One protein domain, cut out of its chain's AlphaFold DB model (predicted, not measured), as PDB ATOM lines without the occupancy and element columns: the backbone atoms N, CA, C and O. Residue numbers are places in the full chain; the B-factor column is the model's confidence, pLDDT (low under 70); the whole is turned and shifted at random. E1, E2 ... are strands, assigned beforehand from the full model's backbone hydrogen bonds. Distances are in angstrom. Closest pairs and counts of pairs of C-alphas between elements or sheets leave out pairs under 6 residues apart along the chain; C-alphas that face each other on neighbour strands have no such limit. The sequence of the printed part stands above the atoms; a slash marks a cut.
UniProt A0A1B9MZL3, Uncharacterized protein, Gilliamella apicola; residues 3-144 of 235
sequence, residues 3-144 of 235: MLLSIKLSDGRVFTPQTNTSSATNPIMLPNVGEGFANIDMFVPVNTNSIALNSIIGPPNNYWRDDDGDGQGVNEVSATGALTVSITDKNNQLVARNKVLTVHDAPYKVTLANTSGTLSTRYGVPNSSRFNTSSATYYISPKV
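What this domain is: This is residues 3 to 144 of the 235 residues of an uncharacterized protein of Gilliamella apicola (UniProt A0A1B9MZL3). With little regular structure, this is a twisted ribbon: a five-strand sheet, curled like part of a barrel, with loops over one face, continues into a small sheet E3, E6, E7. The 142 printed residues include eight named strands, E1 to E8, holding 45 residues, and no named helix: all strand. The large sheet, E1 E8 E5 E4 E2, is mixed, the small one antiparallel. The whole is only just compact, close to loose (radius of gyration 17.0 A), spanning 54 by 27 by 25 A.

Where its parts are: E1, residues 28 to 33, begins at C-alpha (82.543, -29.852, -3.609). E2 is 50 to 52, E3 77 to 79, E4 82 to 88 (20.0 A), E5 108 to 114 (20.0 A), E6 117 to 121, E7 128 to 131. E8, 134 to 143 (29.0 A), ends at (73.482, -26.506, -4.136).

How they stand to each other: E1 is parallel to E8, N 28 to O 139 2.8 A. E8 is antiparallel to E5, N 110 to O 138 2.8 A. E4 and E5 form a hairpin, N 86 to O 111 2.9 A. E3 runs on into E4 at 40 degrees.

The domain as a whole: The printed part has no cut. Links E1 to E2, E2 to E3 and E4 to E5 are long. Residues 70, 71, 73 and 74 have pLDDT under 70.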
ATOM      1  N   MET A   3      93.060 -33.805  10.564       81.56
ATOM      2  CA  MET A   3      91.745 -33.337  11.019       81.56
ATOM      3  C   MET A   3      91.664 -31.823  11.276       81.56
ATOM      4  O   MET A   3      90.594 -31.255  11.098       81.56
ATOM      5  N   LEU A   4      92.759 -31.153  11.662       88.00
ATOM      6  CA  LEU A   4      92.740 -29.729  12.040       88.00
ATOM      7  C   LEU A   4      92.338 -28.815  10.873       88.00
ATOM      8  O   LEU A   4      91.738 -27.763  11.079       88.00
ATOM      9  N   LEU A   5      92.684 -29.221   9.654       94.25
ATOM     10  CA  LEU A   5      92.386 -28.482   8.432       94.25
ATOM     11  C   LEU A   5      91.200 -29.085   7.674       94.25
ATOM     12  O   LEU A   5      90.952 -28.679   6.545       94.25
ATOM     13  N   SER A   6      90.494 -30.049   8.271       95.31
ATOM     14  CA  SER A   6      89.340 -30.688   7.646       95.31
ATOM     15  C   SER A   6      88.110 -29.784   7.645       95.31
ATOM     16  O   SER A   6      87.963 -28.886   8.478       95.31
ATOM     17  N   ILE A   7      87.211 -30.058   6.704       97.19
ATOM     18  CA  ILE A   7      85.870 -29.480   6.663       97.19
ATOM     19  C   ILE A   7      84.837 -30.597   6.746       97.19
ATOM     20  O   ILE A   7      85.052 -31.695   6.220       97.19
ATOM     21  N   LYS A   8      83.697 -30.311   7.368       97.38
ATOM     22  CA  LYS A   8      82.545 -31.212   7.377       97.38
ATOM     23  C   LYS A   8      81.301 -30.471   6.904       97.38
ATOM     24  O   LYS A   8      81.042 -29.346   7.320       97.38
ATOM     25  N   LEU A   9      80.565 -31.083   5.985       97.88
ATOM     26  CA  LEU A   9      79.325 -30.522   5.452       97.88
ATOM     27  C   LEU A   9      78.135 -30.901   6.340       97.88
ATOM     28  O   LEU A   9      78.209 -31.834   7.143       97.88
ATOM     29  N   SER A  10      77.013 -30.213   6.155       97.38
ATOM     30  CA  SER A  10      75.767 -30.450   6.895       97.38
ATOM     31  C   SER A  10      75.156 -31.842   6.667       97.38
ATOM     32  O   SER A  10      74.436 -32.336   7.529       97.38
ATOM     33  N   ASP A  11      75.488 -32.513   5.556       96.00
ATOM     34  CA  ASP A  11      75.117 -33.910   5.278       96.00
ATOM     35  C   ASP A  11      76.055 -34.945   5.930       96.00
ATOM     36  O   ASP A  11      75.880 -36.151   5.762       96.00
ATOM     37  N   GLY A  12      77.060 -34.486   6.679       96.69
ATOM     38  CA  GLY A  12      78.002 -35.330   7.401       96.69
ATOM     39  C   GLY A  12      79.232 -35.764   6.605       96.69
ATOM     40  O   GLY A  12      80.127 -36.361   7.209       96.69
ATOM     41  N   ARG A  13      79.341 -35.447   5.304       96.75
ATOM     42  CA  ARG A  13      80.575 -35.706   4.541       96.75
ATOM     43  C   ARG A  13      81.742 -34.924   5.139       96.75
ATOM     44  O   ARG A  13      81.627 -33.727   5.397       96.75
ATOM     45  N   VAL A  14      82.875 -35.600   5.318       96.69
ATOM     46  CA  VAL A  14      84.113 -35.023   5.864       96.69
ATOM     47  C   VAL A  14      85.198 -35.053   4.795       96.69
ATOM     48  O   VAL A  14      85.456 -36.100   4.202       96.69
ATOM     49  N   PHE A  15      85.859 -33.917   4.587       96.81
ATOM     50  CA  PHE A  15      86.975 -33.779   3.653       96.81
ATOM     51  C   PHE A  15      88.224 -33.345   4.411       96.81
ATOM     52  O   PHE A  15      88.273 -32.253   4.982       96.81
ATOM     53  N   THR A  16      89.257 -34.180   4.392       96.00
ATOM     54  CA  THR A  16      90.575 -33.841   4.939       96.00
ATOM     55  C   THR A  16      91.488 -33.366   3.809       96.00
ATOM     56  O   THR A  16      91.179 -33.628   2.641       96.00
ATOM     57  N   PRO A  17      92.596 -32.662   4.094       95.06
ATOM     58  CA  PRO A  17      93.584 -32.346   3.064       95.06
ATOM     59  C   PRO A  17      94.007 -33.559   2.211       95.06
ATOM     60  O   PRO A  17      94.273 -33.394   1.025       95.06
ATOM     61  N   GLN A  18      94.001 -34.770   2.775       93.06
ATOM     62  CA  GLN A  18      94.426 -36.004   2.109       93.06
ATOM     63  C   GLN A  18      93.337 -36.586   1.200       93.06
ATOM     64  O   GLN A  18      93.654 -37.201   0.184       93.06
ATOM     65  N   THR A  19      92.062 -36.430   1.567       94.06
ATOM     66  CA  THR A  19      90.922 -36.986   0.813       94.06
ATOM     67  C   THR A  19      90.269 -35.977  -0.128       94.06
ATOM     68  O   THR A  19      89.387 -36.329  -0.910       94.06
ATOM     69  N   ASN A  20      90.697 -34.718  -0.073       95.44
ATOM     70  CA  ASN A  20      90.176 -33.650  -0.904       95.44
ATOM     71  C   ASN A  20      90.709 -33.726  -2.344       95.44
ATOM     72  O   ASN A  20      91.875 -33.444  -2.607       95.44
ATOM     73  N   THR A  21      89.818 -34.024  -3.287       95.81
ATOM     74  CA  THR A  21      90.090 -34.027  -4.736       95.81
ATOM     75  C   THR A  21      89.476 -32.828  -5.464       95.81
ATOM     76  O   THR A  21      89.412 -32.813  -6.695       95.81
ATOM     77  N   SER A  22      88.996 -31.825  -4.721       97.44
ATOM     78  CA  SER A  22      88.289 -30.682  -5.297       97.44
ATOM     79  C   SER A  22      89.201 -29.751  -6.091       97.44
ATOM     80  O   SER A  22      90.373 -29.547  -5.768       97.44
ATOM     81  N   SER A  23      88.636 -29.144  -7.128       96.75
ATOM     82  CA  SER A  23      89.303 -28.156  -7.972       96.75
ATOM     83  C   SER A  23      88.316 -27.076  -8.419       96.75
ATOM     84  O   SER A  23      87.108 -27.200  -8.220       96.75
ATOM     85  N   ALA A  24      88.812 -26.022  -9.071       93.12
ATOM     86  CA  ALA A  24      87.952 -24.989  -9.650       93.12
ATOM     87  C   ALA A  24      86.979 -25.541 -10.713       93.12
ATOM     88  O   ALA A  24      85.928 -24.959 -10.940       93.12
ATOM     89  N   THR A  25      87.308 -26.658 -11.364       90.81
ATOM     90  CA  THR A  25      86.437 -27.304 -12.361       90.81
ATOM     91  C   THR A  25      85.649 -28.483 -11.797       90.81
ATOM     92  O   THR A  25      84.707 -28.936 -12.434       90.81
ATOM     93  N   ASN A  26      86.012 -28.970 -10.610       92.44
ATOM     94  CA  ASN A  26      85.332 -30.048  -9.902       92.44
ATOM     95  C   ASN A  26      85.180 -29.683  -8.411       92.44
ATOM     96  O   ASN A  26      85.917 -30.206  -7.565       92.44
ATOM     97  N   PRO A  27      84.308 -28.716  -8.076       96.44
ATOM     98  CA  PRO A  27      84.128 -28.263  -6.704       96.44
ATOM     99  C   PRO A  27      83.285 -29.246  -5.881       96.44
ATOM    100  O   PRO A  27      82.453 -29.989  -6.397       96.44
ATOM    101  N   ILE A  28      83.437 -29.191  -4.560       97.12
ATOM    102  CA  ILE A  28      82.543 -29.852  -3.609       97.12
ATOM    103  C   ILE A  28      81.205 -29.113  -3.625       97.12
ATOM    104  O   ILE A  28      81.120 -27.940  -3.256       97.12
ATOM    105  N   MET A  29      80.147 -29.806  -4.031       95.06
ATOM    106  CA  MET A  29      78.792 -29.268  -3.982       95.06
ATOM    107  C   MET A  29      78.220 -29.389  -2.563       95.06
ATOM    108  O   MET A  29      78.231 -30.479  -1.971       95.06
ATOM    109  N   LEU A  30      77.708 -28.273  -2.036       95.88
ATOM    110  CA  LEU A  30      76.944 -28.263  -0.789       95.88
ATOM    111  C   LEU A  30      75.676 -29.124  -0.926       95.88
ATOM    112  O   LEU A  30      75.142 -29.253  -2.029       95.88
ATOM    113  N   PRO A  31      75.207 -29.755   0.158       94.31
ATOM    114  CA  PRO A  31      74.046 -30.636   0.097       94.31
ATOM    115  C   PRO A  31      72.715 -29.903  -0.067       94.31
ATOM    116  O   PRO A  31      71.866 -30.402  -0.808       94.31
ATOM    117  N   ASN A  32      72.522 -28.741   0.571       93.44
ATOM    118  CA  ASN A  32      71.218 -28.072   0.596       93.44
ATOM    119  C   ASN A  32      71.239 -26.685  -0.060       93.44
ATOM    120  O   ASN A  32      72.244 -25.970  -0.077       93.44
ATOM    121  N   VAL A  33      70.089 -26.304  -0.623       90.88
ATOM    122  CA  VAL A  33      69.888 -25.000  -1.269       90.88
ATOM    123  C   VAL A  33      69.895 -23.897  -0.213       90.88
ATOM    124  O   VAL A  33      69.288 -24.037   0.845       90.88
ATOM    125  N   GLY A  34      70.561 -22.782  -0.517       91.44
ATOM    126  CA  GLY A  34      70.648 -21.629   0.384       91.44
ATOM    127  C   GLY A  34      71.676 -21.778   1.508       91.44
ATOM    128  O   GLY A  34      71.736 -20.919   2.385       91.44
ATOM    129  N   GLU A  35      72.498 -22.829   1.491       96.00
ATOM    130  CA  GLU A  35      73.591 -22.973   2.449       96.00
ATOM    131  C   GLU A  35      74.734 -21.985   2.190       96.00
ATOM    132  O   GLU A  35      75.033 -21.567   1.067       96.00
ATOM    133  N   GLY A  36      75.388 -21.613   3.283       96.62
ATOM    134  CA  GLY A  36      76.575 -20.777   3.304       96.62
ATOM    135  C   GLY A  36      77.763 -21.480   3.935       96.62
ATOM    136  O   GLY A  36      77.679 -22.611   4.411       96.62
ATOM    137  N   PHE A  37      78.869 -20.751   4.057       97.81
ATOM    138  CA  PHE A  37      80.017 -21.237   4.823       97.81
ATOM    139  C   PHE A  37      79.657 -21.513   6.284       97.81
ATOM    140  O   PHE A  37      80.250 -22.395   6.897       97.81
ATOM    141  N   ALA A  38      78.679 -20.805   6.856       97.06
ATOM    142  CA  ALA A  38      78.204 -21.052   8.218       97.06
ATOM    143  C   ALA A  38      77.668 -22.485   8.435       97.06
ATOM    144  O   ALA A  38      77.654 -22.943   9.571       97.06
ATOM    145  N   ASN A  39      77.273 -23.187   7.366       97.81
ATOM    146  CA  ASN A  39      76.817 -24.581   7.399       97.81
ATOM    147  C   ASN A  39      77.951 -25.599   7.198       97.81
ATOM    148  O   ASN A  39      77.702 -26.802   7.172       97.81
ATOM    149  N   ILE A  40      79.180 -25.119   7.012       97.81
ATOM    150  CA  ILE A  40      80.376 -25.944   6.892       97.81
ATOM    151  C   ILE A  40      81.101 -25.887   8.227       97.81
ATOM    152  O   ILE A  40      81.602 -24.830   8.633       97.81
ATOM    153  N   ASP A  41      81.176 -27.032   8.886       95.56
ATOM    154  CA  ASP A  41      81.890 -27.192  10.139       95.56
ATOM    155  C   ASP A  41      83.393 -27.043   9.880       95.56
ATOM    156  O   ASP A  41      83.998 -27.761   9.077       95.56
ATOM    157  N   MET A  42      83.983 -26.073  10.573       94.25
ATOM    158  CA  MET A  42      85.418 -25.815  10.642       94.25
ATOM    159  C   MET A  42      85.753 -25.439  12.086       94.25
ATOM    160  O   MET A  42      84.907 -24.898  12.797       94.25
ATOM    161  N   PHE A  43      87.004 -25.623  12.506       92.31
ATOM    162  CA  PHE A  43      87.443 -25.147  13.825       92.31
ATOM    163  C   PHE A  43      87.484 -23.624  13.944       92.31
ATOM    164  O   PHE A  43      87.438 -23.100  15.053       92.31
ATOM    165  N   VAL A  44      87.578 -22.909  12.818       94.31
ATOM    166  CA  VAL A  44      87.467 -21.450  12.807       94.31
ATOM    167  C   VAL A  44      85.986 -21.059  12.950       94.31
ATOM    168  O   VAL A  44      85.196 -21.435  12.078       94.31
ATOM    169  N   PRO A  45      85.600 -20.305  13.999       94.06
ATOM    170  CA  PRO A  45      84.209 -19.914  14.218       94.06
ATOM    171  C   PRO A  45      83.634 -19.066  13.080       94.06
ATOM    172  O   PRO A  45      84.341 -18.314  12.416       94.06
ATOM    173  N   VAL A  46      82.315 -19.135  12.896       94.69
ATOM    174  CA  VAL A  46      81.611 -18.558  11.734       94.69
ATOM    175  C   VAL A  46      81.726 -17.032  11.584       94.69
ATOM    176  O   VAL A  46      81.488 -16.503  10.501       94.69
ATOM    177  N   ASN A  47      82.070 -16.318  12.657       92.44
ATOM    178  CA  ASN A  47      82.145 -14.855  12.725       92.44
ATOM    179  C   ASN A  47      83.582 -14.305  12.766       92.44
ATOM    180  O   ASN A  47      83.769 -13.106  12.968       92.44
ATOM    181  N   THR A  48      84.594 -15.154  12.591       94.69
ATOM    182  CA  THR A  48      86.006 -14.757  12.560       94.69
ATOM    183  C   THR A  48      86.740 -15.507  11.453       94.69
ATOM    184  O   THR A  48      86.305 -16.559  10.997       94.69
ATOM    185  N   ASN A  49      87.882 -14.971  11.031       96.06
ATOM    186  CA  ASN A  49      88.774 -15.627  10.077       96.06
ATOM    187  C   ASN A  49      89.976 -16.298  10.759       96.06
ATOM    188  O   ASN A  49      90.843 -16.853  10.084       96.06
ATOM    189  N   SER A  50      90.059 -16.244  12.092       96.31
ATOM    190  CA  SER A  50      91.135 -16.878  12.850       96.31
ATOM    191  C   SER A  50      90.717 -17.259  14.269       96.31
ATOM    192  O   SER A  50      89.858 -16.613  14.872       96.31
ATOM    193  N   ILE A  51      91.357 -18.301  14.797       95.12
ATOM    194  CA  ILE A  51      91.260 -18.750  16.185       95.12
ATOM    195  C   ILE A  51      92.638 -19.208  16.681       95.12
ATOM    196  O   ILE A  51      93.424 -19.784  15.925       95.12
ATOM    197  N   ALA A  52      92.945 -18.958  17.953       94.88
ATOM    198  CA  ALA A  52      94.169 -19.458  18.573       94.88
ATOM    199  C   ALA A  52      94.111 -20.986  18.730       94.88
ATOM    200  O   ALA A  52      93.089 -21.528  19.158       94.88
ATOM    201  N   LEU A  53      95.218 -21.685  18.454       91.81
ATOM    202  CA  LEU A  53      95.272 -23.147  18.597       91.81
ATOM    203  C   LEU A  53      95.039 -23.585  20.051       91.81
ATOM    204  O   LEU A  53      94.416 -24.614  20.301       91.81
ATOM    205  N   ASN A  54      95.434 -22.755  21.017       89.88
ATOM    206  CA  ASN A  54      95.160 -22.996  22.432       89.88
ATOM    207  C   ASN A  54      93.659 -23.125  22.753       89.88
ATOM    208  O   ASN A  54      93.280 -23.840  23.673       89.88
ATOM    209  N   SER A  55      92.795 -22.442  21.996       89.38
ATOM    210  CA  SER A  55      91.344 -22.448  22.216       89.38
ATOM    211  C   SER A  55      90.646 -23.689  21.661       89.38
ATOM    212  O   SER A  55      89.479 -23.902  21.967       89.38
ATOM    213  N   ILE A  56      91.330 -24.495  20.842       86.62
ATOM    214  CA  ILE A  56      90.737 -25.665  20.174       86.62
ATOM    215  C   ILE A  56      91.301 -27.001  20.664       86.62
ATOM    216  O   ILE A  56      90.717 -28.033  20.347       86.62
ATOM    217  N   ILE A  57      92.413 -27.003  21.407       81.19
ATOM    218  CA  ILE A  57      93.017 -28.229  21.957       81.19
ATOM    219  C   ILE A  57      92.287 -28.753  23.198       81.19
ATOM    220  O   ILE A  57      92.363 -29.943  23.482       81.19
ATOM    221  N   GLY A  58      91.577 -27.886  23.924       76.06
ATOM    222  CA  GLY A  58      90.792 -28.270  25.095       76.06
ATOM    223  C   GLY A  58      89.451 -28.929  24.741       76.06
ATOM    224  O   GLY A  58      89.136 -29.135  23.560       76.06
ATOM    225  N   PRO A  59      88.626 -29.238  25.755       70.88
ATOM    226  CA  PRO A  59      87.276 -29.738  25.546       70.88
ATOM    227  C   PRO A  59      86.456 -28.798  24.647       70.88
ATOM    228  O   PRO A  59      86.589 -27.577  24.759       70.88
ATOM    229  N   PRO A  60      85.590 -29.334  23.770       71.75
ATOM    230  CA  PRO A  60      85.239 -30.753  23.619       71.75
ATOM    231  C   PRO A  60      86.175 -31.552  22.697       71.75
ATOM    232  O   PRO A  60      86.026 -32.762  22.575       71.75
ATOM    233  N   ASN A  61      87.108 -30.888  22.021       73.25
ATOM    234  CA  ASN A  61      87.866 -31.472  20.921       73.25
ATOM    235  C   ASN A  61      88.969 -32.431  21.380       73.25
ATOM    236  O   ASN A  61      89.156 -33.478  20.765       73.25
ATOM    237  N   ASN A  62      89.706 -32.062  22.437       74.19
ATOM    238  CA  ASN A  62      90.799 -32.857  23.010       74.19
ATOM    239  C   ASN A  62      91.779 -33.402  21.945       74.19
ATOM    240  O   ASN A  62      92.149 -34.573  21.969       74.19
ATOM    241  N   TYR A  63      92.197 -32.562  20.982       72.25
ATOM    242  CA  TYR A  63      93.134 -32.937  19.902       72.25
ATOM    243  C   TYR A  63      94.592 -33.026  20.373       72.25
ATOM    244  O   TYR A  63      95.509 -32.471  19.766       72.25
ATOM    245  N   TRP A  64      94.809 -33.741  21.462       74.94
ATOM    246  CA  TRP A  64      96.110 -34.087  22.000       74.94
ATOM    247  C   TRP A  64      95.979 -35.448  22.675       74.94
ATOM    248  O   TRP A  64      94.887 -35.885  23.039       74.94
ATOM    249  N   ARG A  65      97.095 -36.158  22.768       71.94
ATOM    250  CA  ARG A  65      97.146 -37.453  23.426       71.94
ATOM    251  C   ARG A  65      98.297 -37.423  24.400       71.94
ATOM    252  O   ARG A  65      99.393 -37.000  24.042       71.94
ATOM    253  N   ASP A  66      97.997 -37.903  25.583       71.38
ATOM    254  CA  ASP A  66      98.941 -38.145  26.643       71.38
ATOM    255  C   ASP A  66      98.691 -39.567  27.157       71.38
ATOM    256  O   ASP A  66      97.538 -39.988  27.300       71.38
ATOM    257  N   ASP A  67      99.773 -40.321  27.309       74.19
ATOM    258  CA  ASP A  67      99.743 -41.738  27.661       74.19
ATOM    259  C   ASP A  67      99.894 -41.964  29.173       74.19
ATOM    260  O   ASP A  67      99.527 -43.042  29.647       74.19
ATOM    261  N   ASP A  68     100.394 -40.982  29.933       71.31
ATOM    262  CA  ASP A  68     100.595 -41.101  31.386       71.31
ATOM    263  C   ASP A  68      99.598 -40.278  32.228       71.31
ATOM    264  O   ASP A  68      99.443 -40.543  33.423       71.31
ATOM    265  N   GLY A  69      98.820 -39.395  31.594       71.06
ATOM    266  CA  GLY A  69      97.639 -38.748  32.171       71.06
ATOM    267  C   GLY A  69      97.922 -37.443  32.918       71.06
ATOM    268  O   GLY A  69      97.025 -36.937  33.599       71.06
ATOM    269  N   ASP A  70      99.129 -36.894  32.792       68.12
ATOM    270  CA  ASP A  70      99.591 -35.670  33.449       68.12
ATOM    271  C   ASP A  70      99.179 -34.352  32.755       68.12
ATOM    272  O   ASP A  70      99.479 -33.265  33.261       68.12
ATOM    273  N   GLY A  71      98.473 -34.434  31.620       66.19
ATOM    274  CA  GLY A  71      97.923 -33.269  30.917       66.19
ATOM    275  C   GLY A  71      96.436 -32.982  31.178       66.19
ATOM    276  O   GLY A  71      95.884 -32.052  30.582       66.19
ATOM    277  N   GLN A  72      95.744 -33.805  31.976       70.19
ATOM    278  CA  GLN A  72      94.270 -33.783  32.080       70.19
ATOM    279  C   GLN A  72      93.715 -32.700  33.023       70.19
ATOM    280  O   GLN A  72      92.501 -32.465  33.047       70.19
ATOM    281  N   GLY A  73      94.569 -32.039  33.802       69.56
ATOM    282  CA  GLY A  73      94.195 -30.945  34.687       69.56
ATOM    283  C   GLY A  73      94.063 -29.593  33.982       69.56
ATOM    284  O   GLY A  73      94.434 -29.374  32.827       69.56
ATOM    285  N   VAL A  74      93.496 -28.631  34.712       68.56
ATOM    286  CA  VAL A  74      93.272 -27.272  34.203       68.56
ATOM    287  C   VAL A  74      94.617 -26.598  33.921       68.56
ATOM    288  O   VAL A  74      95.451 -26.474  34.815       68.56
ATOM    289  N   ASN A  75      94.794 -26.100  32.693       71.50
ATOM    290  CA  ASN A  75      96.024 -25.454  32.212       71.50
ATOM    291  C   ASN A  75      97.269 -26.362  32.211       71.50
ATOM    292  O   ASN A  75      98.391 -25.857  32.251       71.50
ATOM    293  N   GLU A  76      97.091 -27.682  32.165       82.38
ATOM    294  CA  GLU A  76      98.214 -28.624  32.076       82.38
ATOM    295  C   GLU A  76      98.653 -28.894  30.636       82.38
ATOM    296  O   GLU A  76      99.761 -29.378  30.431       82.38
ATOM    297  N   VAL A  77      97.847 -28.491  29.648       85.62
ATOM    298  CA  VAL A  77      98.195 -28.501  28.225       85.62
ATOM    299  C   VAL A  77      98.041 -27.107  27.616       85.62
ATOM    300  O   VAL A  77      97.099 -26.371  27.919       85.62
ATOM    301  N   SER A  78      98.974 -26.732  26.743       89.25
ATOM    302  CA  SER A  78      98.940 -25.472  26.000       89.25
ATOM    303  C   SER A  78      99.450 -25.647  24.572       89.25
ATOM    304  O   SER A  78     100.334 -26.464  24.312       89.25
ATOM    305  N   ALA A  79      98.903 -24.871  23.638       91.19
ATOM    306  CA  ALA A  79      99.373 -24.814  22.258       91.19
ATOM    307  C   ALA A  79      99.605 -23.372  21.812       91.19
ATOM    308  O   ALA A  79      98.767 -22.495  22.019       91.19
ATOM    309  N   THR A  80     100.726 -23.130  21.139       93.81
ATOM    310  CA  THR A  80     100.991 -21.849  20.475       93.81
ATOM    311  C   THR A  80     100.570 -21.886  19.010       93.81
ATOM    312  O   THR A  80     100.477 -22.950  18.404       93.81
ATOM    313  N   GLY A  81     100.327 -20.710  18.432       93.81
ATOM    314  CA  GLY A  81      99.947 -20.557  17.030       93.81
ATOM    315  C   GLY A  81      98.454 -20.321  16.812       93.81
ATOM    316  O   GLY A  81      97.664 -20.223  17.755       93.81
ATOM    317  N   ALA A  82      98.073 -20.204  15.545       94.94
ATOM    318  CA  ALA A  82      96.709 -19.906  15.132       94.94
ATOM    319  C   ALA A  82      96.284 -20.762  13.940       94.94
ATOM    320  O   ALA A  82      97.107 -21.150  13.108       94.94
ATOM    321  N   LEU A  83      94.981 -21.006  13.861       95.31
ATOM    322  CA  LEU A  83      94.299 -21.491  12.674       95.31
ATOM    323  C   LEU A  83      93.632 -20.298  11.983       95.31
ATOM    324  O   LEU A  83      93.047 -19.435  12.645       95.31
ATOM    325  N   THR A  84      93.722 -20.241  10.661       97.31
ATOM    326  CA  THR A  84      93.122 -19.198   9.832       97.31
ATOM    327  C   THR A  84      92.304 -19.803   8.703       97.31
ATOM    328  O   THR A  84      92.566 -20.917   8.245       97.31
ATOM    329  N   VAL A  85      91.303 -19.049   8.257       98.12
ATOM    330  CA  VAL A  85      90.528 -19.328   7.050       98.12
ATOM    331  C   VAL A  85      90.529 -18.085   6.167       98.12
ATOM    332  O   VAL A  85      90.295 -16.971   6.636       98.12
ATOM    333  N   SER A  86      90.803 -18.277   4.882       98.19
ATOM    334  CA  SER A  86      90.656 -17.259   3.844       98.19
ATOM    335  C   SER A  86      89.716 -17.789   2.777       98.19
ATOM    336  O   SER A  86      89.832 -18.944   2.369       98.19
ATOM    337  N   ILE A  87      88.763 -16.967   2.357       98.62
ATOM    338  CA  ILE A  87      87.713 -17.366   1.427       98.62
ATOM    339  C   ILE A  87      87.658 -16.345   0.306       98.62
ATOM    340  O   ILE A  87      87.543 -15.148   0.576       98.62
ATOM    341  N   THR A  88      87.691 -16.820  -0.935       98.56
ATOM    342  CA  THR A  88      87.476 -15.982  -2.115       98.56
ATOM    343  C   THR A  88      86.392 -16.537  -3.029       98.56
ATOM    344  O   THR A  88      86.170 -17.747  -3.073       98.56
ATOM    345  N   ASP A  89      85.734 -15.658  -3.777       97.06
ATOM    346  CA  ASP A  89      84.871 -16.040  -4.898       97.06
ATOM    347  C   ASP A  89      85.686 -16.437  -6.149       97.06
ATOM    348  O   ASP A  89      86.926 -16.420  -6.141       97.06
ATOM    349  N   LYS A  90      84.990 -16.771  -7.244       92.69
ATOM    350  CA  LYS A  90      85.604 -17.109  -8.543       92.69
ATOM    351  C   LYS A  90      86.461 -15.985  -9.147       92.69
ATOM    352  O   LYS A  90      87.325 -16.252  -9.978       92.69
ATOM    353  N   ASN A  91      86.221 -14.736  -8.740       93.19
ATOM    354  CA  ASN A  91      86.940 -13.542  -9.188       93.19
ATOM    355  C   ASN A  91      88.089 -13.168  -8.230       93.19
ATOM    356  O   ASN A  91      88.678 -12.091  -8.358       93.19
ATOM    357  N   ASN A  92      88.423 -14.048  -7.277       96.00
ATOM    358  CA  ASN A  92      89.419 -13.844  -6.224       96.00
ATOM    359  C   ASN A  92      89.108 -12.678  -5.264       96.00
ATOM    360  O   ASN A  92      90.017 -12.168  -4.607       96.00
ATOM    361  N   GLN A  93      87.845 -12.256  -5.150       97.31
ATOM    362  CA  GLN A  93      87.432 -11.271  -4.149       97.31
ATOM    363  C   GLN A  93      87.226 -11.950  -2.800       97.31
ATOM    364  O   GLN A  93      86.660 -13.039  -2.734       97.31
ATOM    365  N   LEU A  94      87.686 -11.313  -1.720       97.50
ATOM    366  CA  LEU A  94      87.525 -11.836  -0.364       97.50
ATOM    367  C   LEU A  94      86.053 -11.861   0.052       97.50
ATOM    368  O   LEU A  94      85.312 -10.898  -0.147       97.50
ATOM    369  N   VAL A  95      85.659 -12.954   0.697       97.12
ATOM    370  CA  VAL A  95      84.288 -13.207   1.144       97.12
ATOM    371  C   VAL A  95      84.277 -13.522   2.640       97.12
ATOM    372  O   VAL A  95      85.193 -14.142   3.175       97.12
ATOM    373  N   ALA A  96      83.227 -13.087   3.336       96.44
ATOM    374  CA  ALA A  96      83.076 -13.316   4.769       96.44
ATOM    375  C   ALA A  96      82.782 -14.791   5.113       96.44
ATOM    376  O   ALA A  96      82.045 -15.481   4.403       96.44
ATOM    377  N   ARG A  97      83.276 -15.251   6.272       95.88
ATOM    378  CA  ARG A  97      83.095 -16.621   6.793       95.88
ATOM    379  C   ARG A  97      81.636 -17.026   7.055       95.88
ATOM    380  O   ARG A  97      81.351 -18.217   7.161       95.88
ATOM    381  N   ASN A  98      80.709 -16.074   7.106       95.81
ATOM    382  CA  ASN A  98      79.270 -16.293   7.278       95.81
ATOM    383  C   ASN A  98      78.446 -16.079   5.992       95.81
ATOM    384  O   ASN A  98      77.219 -16.047   6.055       95.81
ATOM    385  N   LYS A  99      79.085 -15.919   4.824       95.94
ATOM    386  CA  LYS A  99      78.387 -15.700   3.548       95.94
ATOM    387  C   LYS A  99      77.528 -16.909   3.160       95.94
ATOM    388  O   LYS A  99      78.008 -18.043   3.152       95.94
ATOM    389  N   VAL A 100      76.283 -16.631   2.769       96.12
ATOM    390  CA  VAL A 100      75.406 -17.552   2.026       96.12
ATOM    391  C   VAL A 100      75.868 -17.629   0.574       96.12
ATOM    392  O   VAL A 100      76.070 -16.586  -0.057       96.12
ATOM    393  N   LEU A 101      76.057 -18.847   0.059       95.00
ATOM    394  CA  LEU A 101      76.658 -19.056  -1.254       95.00
ATOM    395  C   LEU A 101      75.649 -18.814  -2.379       95.00
ATOM    396  O   LEU A 101      74.470 -19.146  -2.286       95.00
ATOM    397  N   THR A 102      76.149 -18.260  -3.474       90.00
ATOM    398  CA  THR A 102      75.398 -17.950  -4.697       90.00
ATOM    399  C   THR A 102      76.064 -18.631  -5.887       90.00
ATOM    400  O   THR A 102      77.287 -18.779  -5.921       90.00
ATOM    401  N   VAL A 103      75.276 -19.055  -6.878       87.12
ATOM    402  CA  VAL A 103      75.816 -19.702  -8.088       87.12
ATOM    403  C   VAL A 103      76.663 -18.740  -8.923       87.12
ATOM    404  O   VAL A 103      77.619 -19.153  -9.567       87.12
ATOM    405  N   HIS A 104      76.347 -17.442  -8.884       82.31
ATOM    406  CA  HIS A 104      77.037 -16.439  -9.689       82.31
ATOM    407  C   HIS A 104      78.498 -16.241  -9.272       82.31
ATOM    408  O   HIS A 104      79.345 -16.032 -10.135       82.31
ATOM    409  N   ASP A 105      78.798 -16.353  -7.980       90.25
ATOM    410  CA  ASP A 105      80.135 -16.117  -7.425       90.25
ATOM    411  C   ASP A 105      80.935 -17.430  -7.267       90.25
ATOM    412  O   ASP A 105      82.116 -17.415  -6.921       90.25
ATOM    413  N   ALA A 106      80.293 -18.572  -7.534       91.69
ATOM    414  CA  ALA A 106      80.878 -19.903  -7.441       91.69
ATOM    415  C   ALA A 106      81.787 -20.244  -8.649       91.69
ATOM    416  O   ALA A 106      81.599 -19.699  -9.740       91.69
ATOM    417  N   PRO A 107      82.742 -21.180  -8.491       95.88
ATOM    418  CA  PRO A 107      83.113 -21.841  -7.241       95.88
ATOM    419  C   PRO A 107      83.896 -20.905  -6.318       95.88
ATOM    420  O   PRO A 107      84.688 -20.075  -6.758       95.88
ATOM    421  N   TYR A 108      83.702 -21.083  -5.018       98.38
ATOM    422  CA  TYR A 108      84.461 -20.387  -3.991       98.38
ATOM    423  C   TYR A 108      85.704 -21.190  -3.616       98.38
ATOM    424  O   TYR A 108      85.665 -22.420  -3.577       98.38
ATOM    425  N   LYS A 109      86.786 -20.498  -3.271       98.56
ATOM    426  CA  LYS A 109      88.036 -21.088  -2.791       98.56
ATOM    427  C   LYS A 109      88.180 -20.828  -1.296       98.56
ATOM    428  O   LYS A 109      88.268 -19.680  -0.875       98.56
ATOM    429  N   VAL A 110      88.236 -21.894  -0.504       98.50
ATOM    430  CA  VAL A 110      88.450 -21.857   0.947       98.50
ATOM    431  C   VAL A 110      89.847 -22.374   1.250       98.50
ATOM    432  O   VAL A 110      90.140 -23.538   0.997       98.50
ATOM    433  N   THR A 111      90.704 -21.536   1.818       98.31
ATOM    434  CA  THR A 111      92.042 -21.919   2.270       98.31
ATOM    435  C   THR A 111      92.091 -21.909   3.792       98.31
ATOM    436  O   THR A 111      91.977 -20.851   4.409       98.31
ATOM    437  N   LEU A 112      92.278 -23.086   4.386       97.75
ATOM    438  CA  LEU A 112      92.559 -23.265   5.808       97.75
ATOM    439  C   LEU A 112      94.066 -23.386   6.009       97.75
ATOM    440  O   LEU A 112      94.723 -24.108   5.261       97.75
ATOM    441  N   ALA A 113      94.616 -22.708   7.011       96.94
ATOM    442  CA  ALA A 113      96.040 -22.783   7.314       96.94
ATOM    443  C   ALA A 113      96.313 -22.670   8.811       96.94
ATOM    444  O   ALA A 113      95.645 -21.917   9.516       96.94
ATOM    445  N   ASN A 114      97.324 -23.389   9.293       94.62
ATOM    446  CA  ASN A 114      97.849 -23.216  10.644       94.62
ATOM    447  C   ASN A 114      99.246 -22.601  10.597       94.62
ATOM    448  O   ASN A 114     100.048 -22.925   9.721       94.62
ATOM    449  N   THR A 115      99.569 -21.779  11.589       94.81
ATOM    450  CA  THR A 115     100.958 -21.377  11.831       94.81
ATOM    451  C   THR A 115     101.749 -22.549  12.411       94.81
ATOM    452  O   THR A 115     101.172 -23.489  12.963       94.81
ATOM    453  N   SER A 116     103.079 -22.487  12.346       93.12
ATOM    454  CA  SER A 116     103.899 -23.338  13.210       93.12
ATOM    455  C   SER A 116     103.635 -23.022  14.687       93.12
ATOM    456  O   SER A 116     103.126 -21.947  15.034       93.12
ATOM    457  N   GLY A 117     103.967 -23.973  15.553       92.50
ATOM    458  CA  GLY A 117     103.744 -23.828  16.981       92.50
ATOM    459  C   GLY A 117     104.336 -24.971  17.788       92.50
ATOM    460  O   GLY A 117     105.033 -25.852  17.272       92.50
ATOM    461  N   THR A 118     104.045 -24.924  19.077       92.00
ATOM    462  CA  THR A 118     104.485 -25.897  20.070       92.00
ATOM    463  C   THR A 118     103.270 -26.326  20.875       92.00
ATOM    464  O   THR A 118     102.537 -25.474  21.374       92.00
ATOM    465  N   LEU A 119     103.069 -27.635  20.996       89.75
ATOM    466  CA  LEU A 119     102.204 -28.238  22.003       89.75
ATOM    467  C   LEU A 119     103.069 -28.525  23.231       89.75
ATOM    468  O   LEU A 119     104.175 -29.053  23.093       89.75
ATOM    469  N   SER A 120     102.619 -28.135  24.415       89.56
ATOM    470  CA  SER A 120     103.368 -28.325  25.657       89.56
ATOM    471  C   SER A 120     102.455 -28.780  26.776       89.56
ATOM    472  O   SER A 120     101.362 -28.239  26.943       89.56
ATOM    473  N   THR A 121     102.942 -29.745  27.540       87.19
ATOM    474  CA  THR A 121     102.353 -30.222  28.785       87.19
ATOM    475  C   THR A 121     103.132 -29.660  29.973       87.19
ATOM    476  O   THR A 121     104.277 -29.209  29.849       87.19
ATOM    477  N   ARG A 122     102.505 -29.640  31.150       83.81
ATOM    478  CA  ARG A 122     103.164 -29.210  32.391       83.81
ATOM    479  C   ARG A 122     104.245 -30.199  32.835       83.81
ATOM    480  O   ARG A 122     105.274 -29.776  33.364       83.81
ATOM    481  N   TYR A 123     103.997 -31.483  32.605       79.31
ATOM    482  CA  TYR A 123     104.842 -32.611  32.980       79.31
ATOM    483  C   TYR A 123     105.155 -33.470  31.726       79.31
ATOM    484  O   TYR A 123     104.859 -33.042  30.610       79.31
ATOM    485  N   GLY A 124     105.877 -34.584  31.870       75.94
ATOM    486  CA  GLY A 124     106.343 -35.416  30.748       75.94
ATOM    487  C   GLY A 124     107.783 -35.147  30.273       75.94
ATOM    488  O   GLY A 124     108.345 -34.061  30.439       75.94
ATOM    489  N   VAL A 125     108.429 -36.157  29.678       81.88
ATOM    490  CA  VAL A 125     109.774 -36.042  29.081       81.88
ATOM    491  C   VAL A 125     109.789 -36.715  27.701       81.88
ATOM    492  O   VAL A 125     109.773 -37.942  27.633       81.88
ATOM    493  N   PRO A 126     109.890 -35.953  26.595       85.06
ATOM    494  CA  PRO A 126     109.835 -34.490  26.527       85.06
ATOM    495  C   PRO A 126     108.423 -33.948  26.820       85.06
ATOM    496  O   PRO A 126     107.442 -34.504  26.342       85.06
ATOM    497  N   ASN A 127     108.319 -32.817  27.524       85.06
ATOM    498  CA  ASN A 127     107.042 -32.135  27.813       85.06
ATOM    499  C   ASN A 127     106.542 -31.236  26.669       85.06
ATOM    500  O   ASN A 127     105.660 -30.398  26.853       85.06
ATOM    501  N   SER A 128     107.170 -31.292  25.494       89.06
ATOM    502  CA  SER A 128     106.781 -30.445  24.373       89.06
ATOM    503  C   SER A 128     107.103 -31.072  23.028       89.06
ATOM    504  O   SER A 128     108.070 -31.817  22.866       89.06
ATOM    505  N   SER A 129     106.282 -30.725  22.044       89.31
ATOM    506  CA  SER A 129     106.447 -31.125  20.654       89.31
ATOM    507  C   SER A 129     106.159 -29.946  19.737       89.31
ATOM    508  O   SER A 129     105.270 -29.134  19.998       89.31
ATOM    509  N   ARG A 130     106.927 -29.837  18.653       91.75
ATOM    510  CA  ARG A 130     106.773 -28.771  17.658       91.75
ATOM    511  C   ARG A 130     106.036 -29.285  16.438       91.75
ATOM    512  O   ARG A 130     106.207 -30.430  16.029       91.75
ATOM    513  N   PHE A 131     105.283 -28.393  15.814       88.81
ATOM    514  CA  PHE A 131     104.633 -28.656  14.544       88.81
ATOM    515  C   PHE A 131     104.863 -27.526  13.553       88.81
ATOM    516  O   PHE A 131     105.032 -26.357  13.911       88.81
ATOM    517  N   ASN A 132     104.883 -27.907  12.281       92.38
ATOM    518  CA  ASN A 132     105.129 -26.996  11.177       92.38
ATOM    519  C   ASN A 132     103.827 -26.353  10.689       92.38
ATOM    520  O   ASN A 132     102.720 -26.795  11.006       92.38
ATOM    521  N   THR A 133     103.981 -25.300   9.892       93.62
ATOM    522  CA  THR A 133     102.875 -24.714   9.132       93.62
ATOM    523  C   THR A 133     102.316 -25.739   8.144       93.62
ATOM    524  O   THR A 133     103.069 -26.517   7.556       93.62
ATOM    525  N   SER A 134     101.002 -25.728   7.949       94.25
ATOM    526  CA  SER A 134     100.322 -26.507   6.913       94.25
ATOM    527  C   SER A 134      99.126 -25.722   6.378       94.25
ATOM    528  O   SER A 134      98.655 -24.774   7.015       94.25
ATOM    529  N   SER A 135      98.653 -26.092   5.191       96.19
ATOM    530  CA  SER A 135      97.495 -25.472   4.554       96.19
ATOM    531  C   SER A 135      96.733 -26.459   3.679       96.19
ATOM    532  O   SER A 135      97.348 -27.306   3.033       96.19
ATOM    533  N   ALA A 136      95.418 -26.284   3.588       97.56
ATOM    534  CA  ALA A 136      94.531 -27.029   2.703       97.56
ATOM    535  C   ALA A 136      93.624 -26.063   1.938       97.56
ATOM    536  O   ALA A 136      93.191 -25.048   2.483       97.56
ATOM    537  N   THR A 137      93.350 -26.365   0.669       98.31
ATOM    538  CA  THR A 137      92.470 -25.553  -0.182       98.31
ATOM    539  C   THR A 137      91.314 -26.391  -0.702       98.31
ATOM    540  O   THR A 137      91.542 -27.423  -1.322       98.31
ATOM    541  N   TYR A 138      90.093 -25.912  -0.497       98.44
ATOM    542  CA  TYR A 138      88.849 -26.539  -0.928       98.44
ATOM    543  C   TYR A 138      88.128 -25.637  -1.921       98.44
ATOM    544  O   TYR A 138      88.034 -24.428  -1.702       98.44
ATOM    545  N   TYR A 139      87.587 -26.224  -2.984       98.56
ATOM    546  CA  TYR A 139      86.692 -25.526  -3.902       98.56
ATOM    547  C   TYR A 139      85.257 -25.930  -3.598       98.56
ATOM    548  O   TYR A 139      84.964 -27.121  -3.537       98.56
ATOM    549  N   ILE A 140      84.376 -24.955  -3.375       98.06
ATOM    550  CA  ILE A 140      83.015 -25.184  -2.874       98.06
ATOM    551  C   ILE A 140      82.010 -24.459  -3.762       98.06
ATOM    552  O   ILE A 140      82.205 -23.295  -4.110       98.06
ATOM    553  N   SER A 141      80.922 -25.138  -4.116       95.69
ATOM    554  CA  SER A 141      79.797 -24.546  -4.845       95.69
ATOM    555  C   SER A 141      78.482 -24.764  -4.097       95.69
ATOM    556  O   SER A 141      78.318 -25.808  -3.458       95.69
ATOM    557  N   PRO A 142      77.540 -23.803  -4.145       94.50
ATOM    558  CA  PRO A 142      76.221 -23.987  -3.550       94.50
ATOM    559  C   PRO A 142      75.475 -25.139  -4.220       94.50
ATOM    560  O   PRO A 142      75.658 -25.395  -5.413       94.50
ATOM    561  N   LYS A 143      74.548 -25.757  -3.484       90.69
ATOM    562  CA  LYS A 143      73.482 -26.506  -4.136       90.69
ATOM    563  C   LYS A 143      72.579 -25.519  -4.858       90.69
ATOM    564  O   LYS A 143      72.078 -24.559  -4.272       90.69
ATOM    565  N   VAL A 144      72.346 -25.795  -6.124       83.94
ATOM    566  CA  VAL A 144      71.349 -25.115  -6.937       83.94
ATOM    567  C   VAL A 144      70.103 -25.992  -7.004       83.94
ATOM    568  O   VAL A 144      70.199 -27.219  -7.053       83.94
TER     569      VAL A 144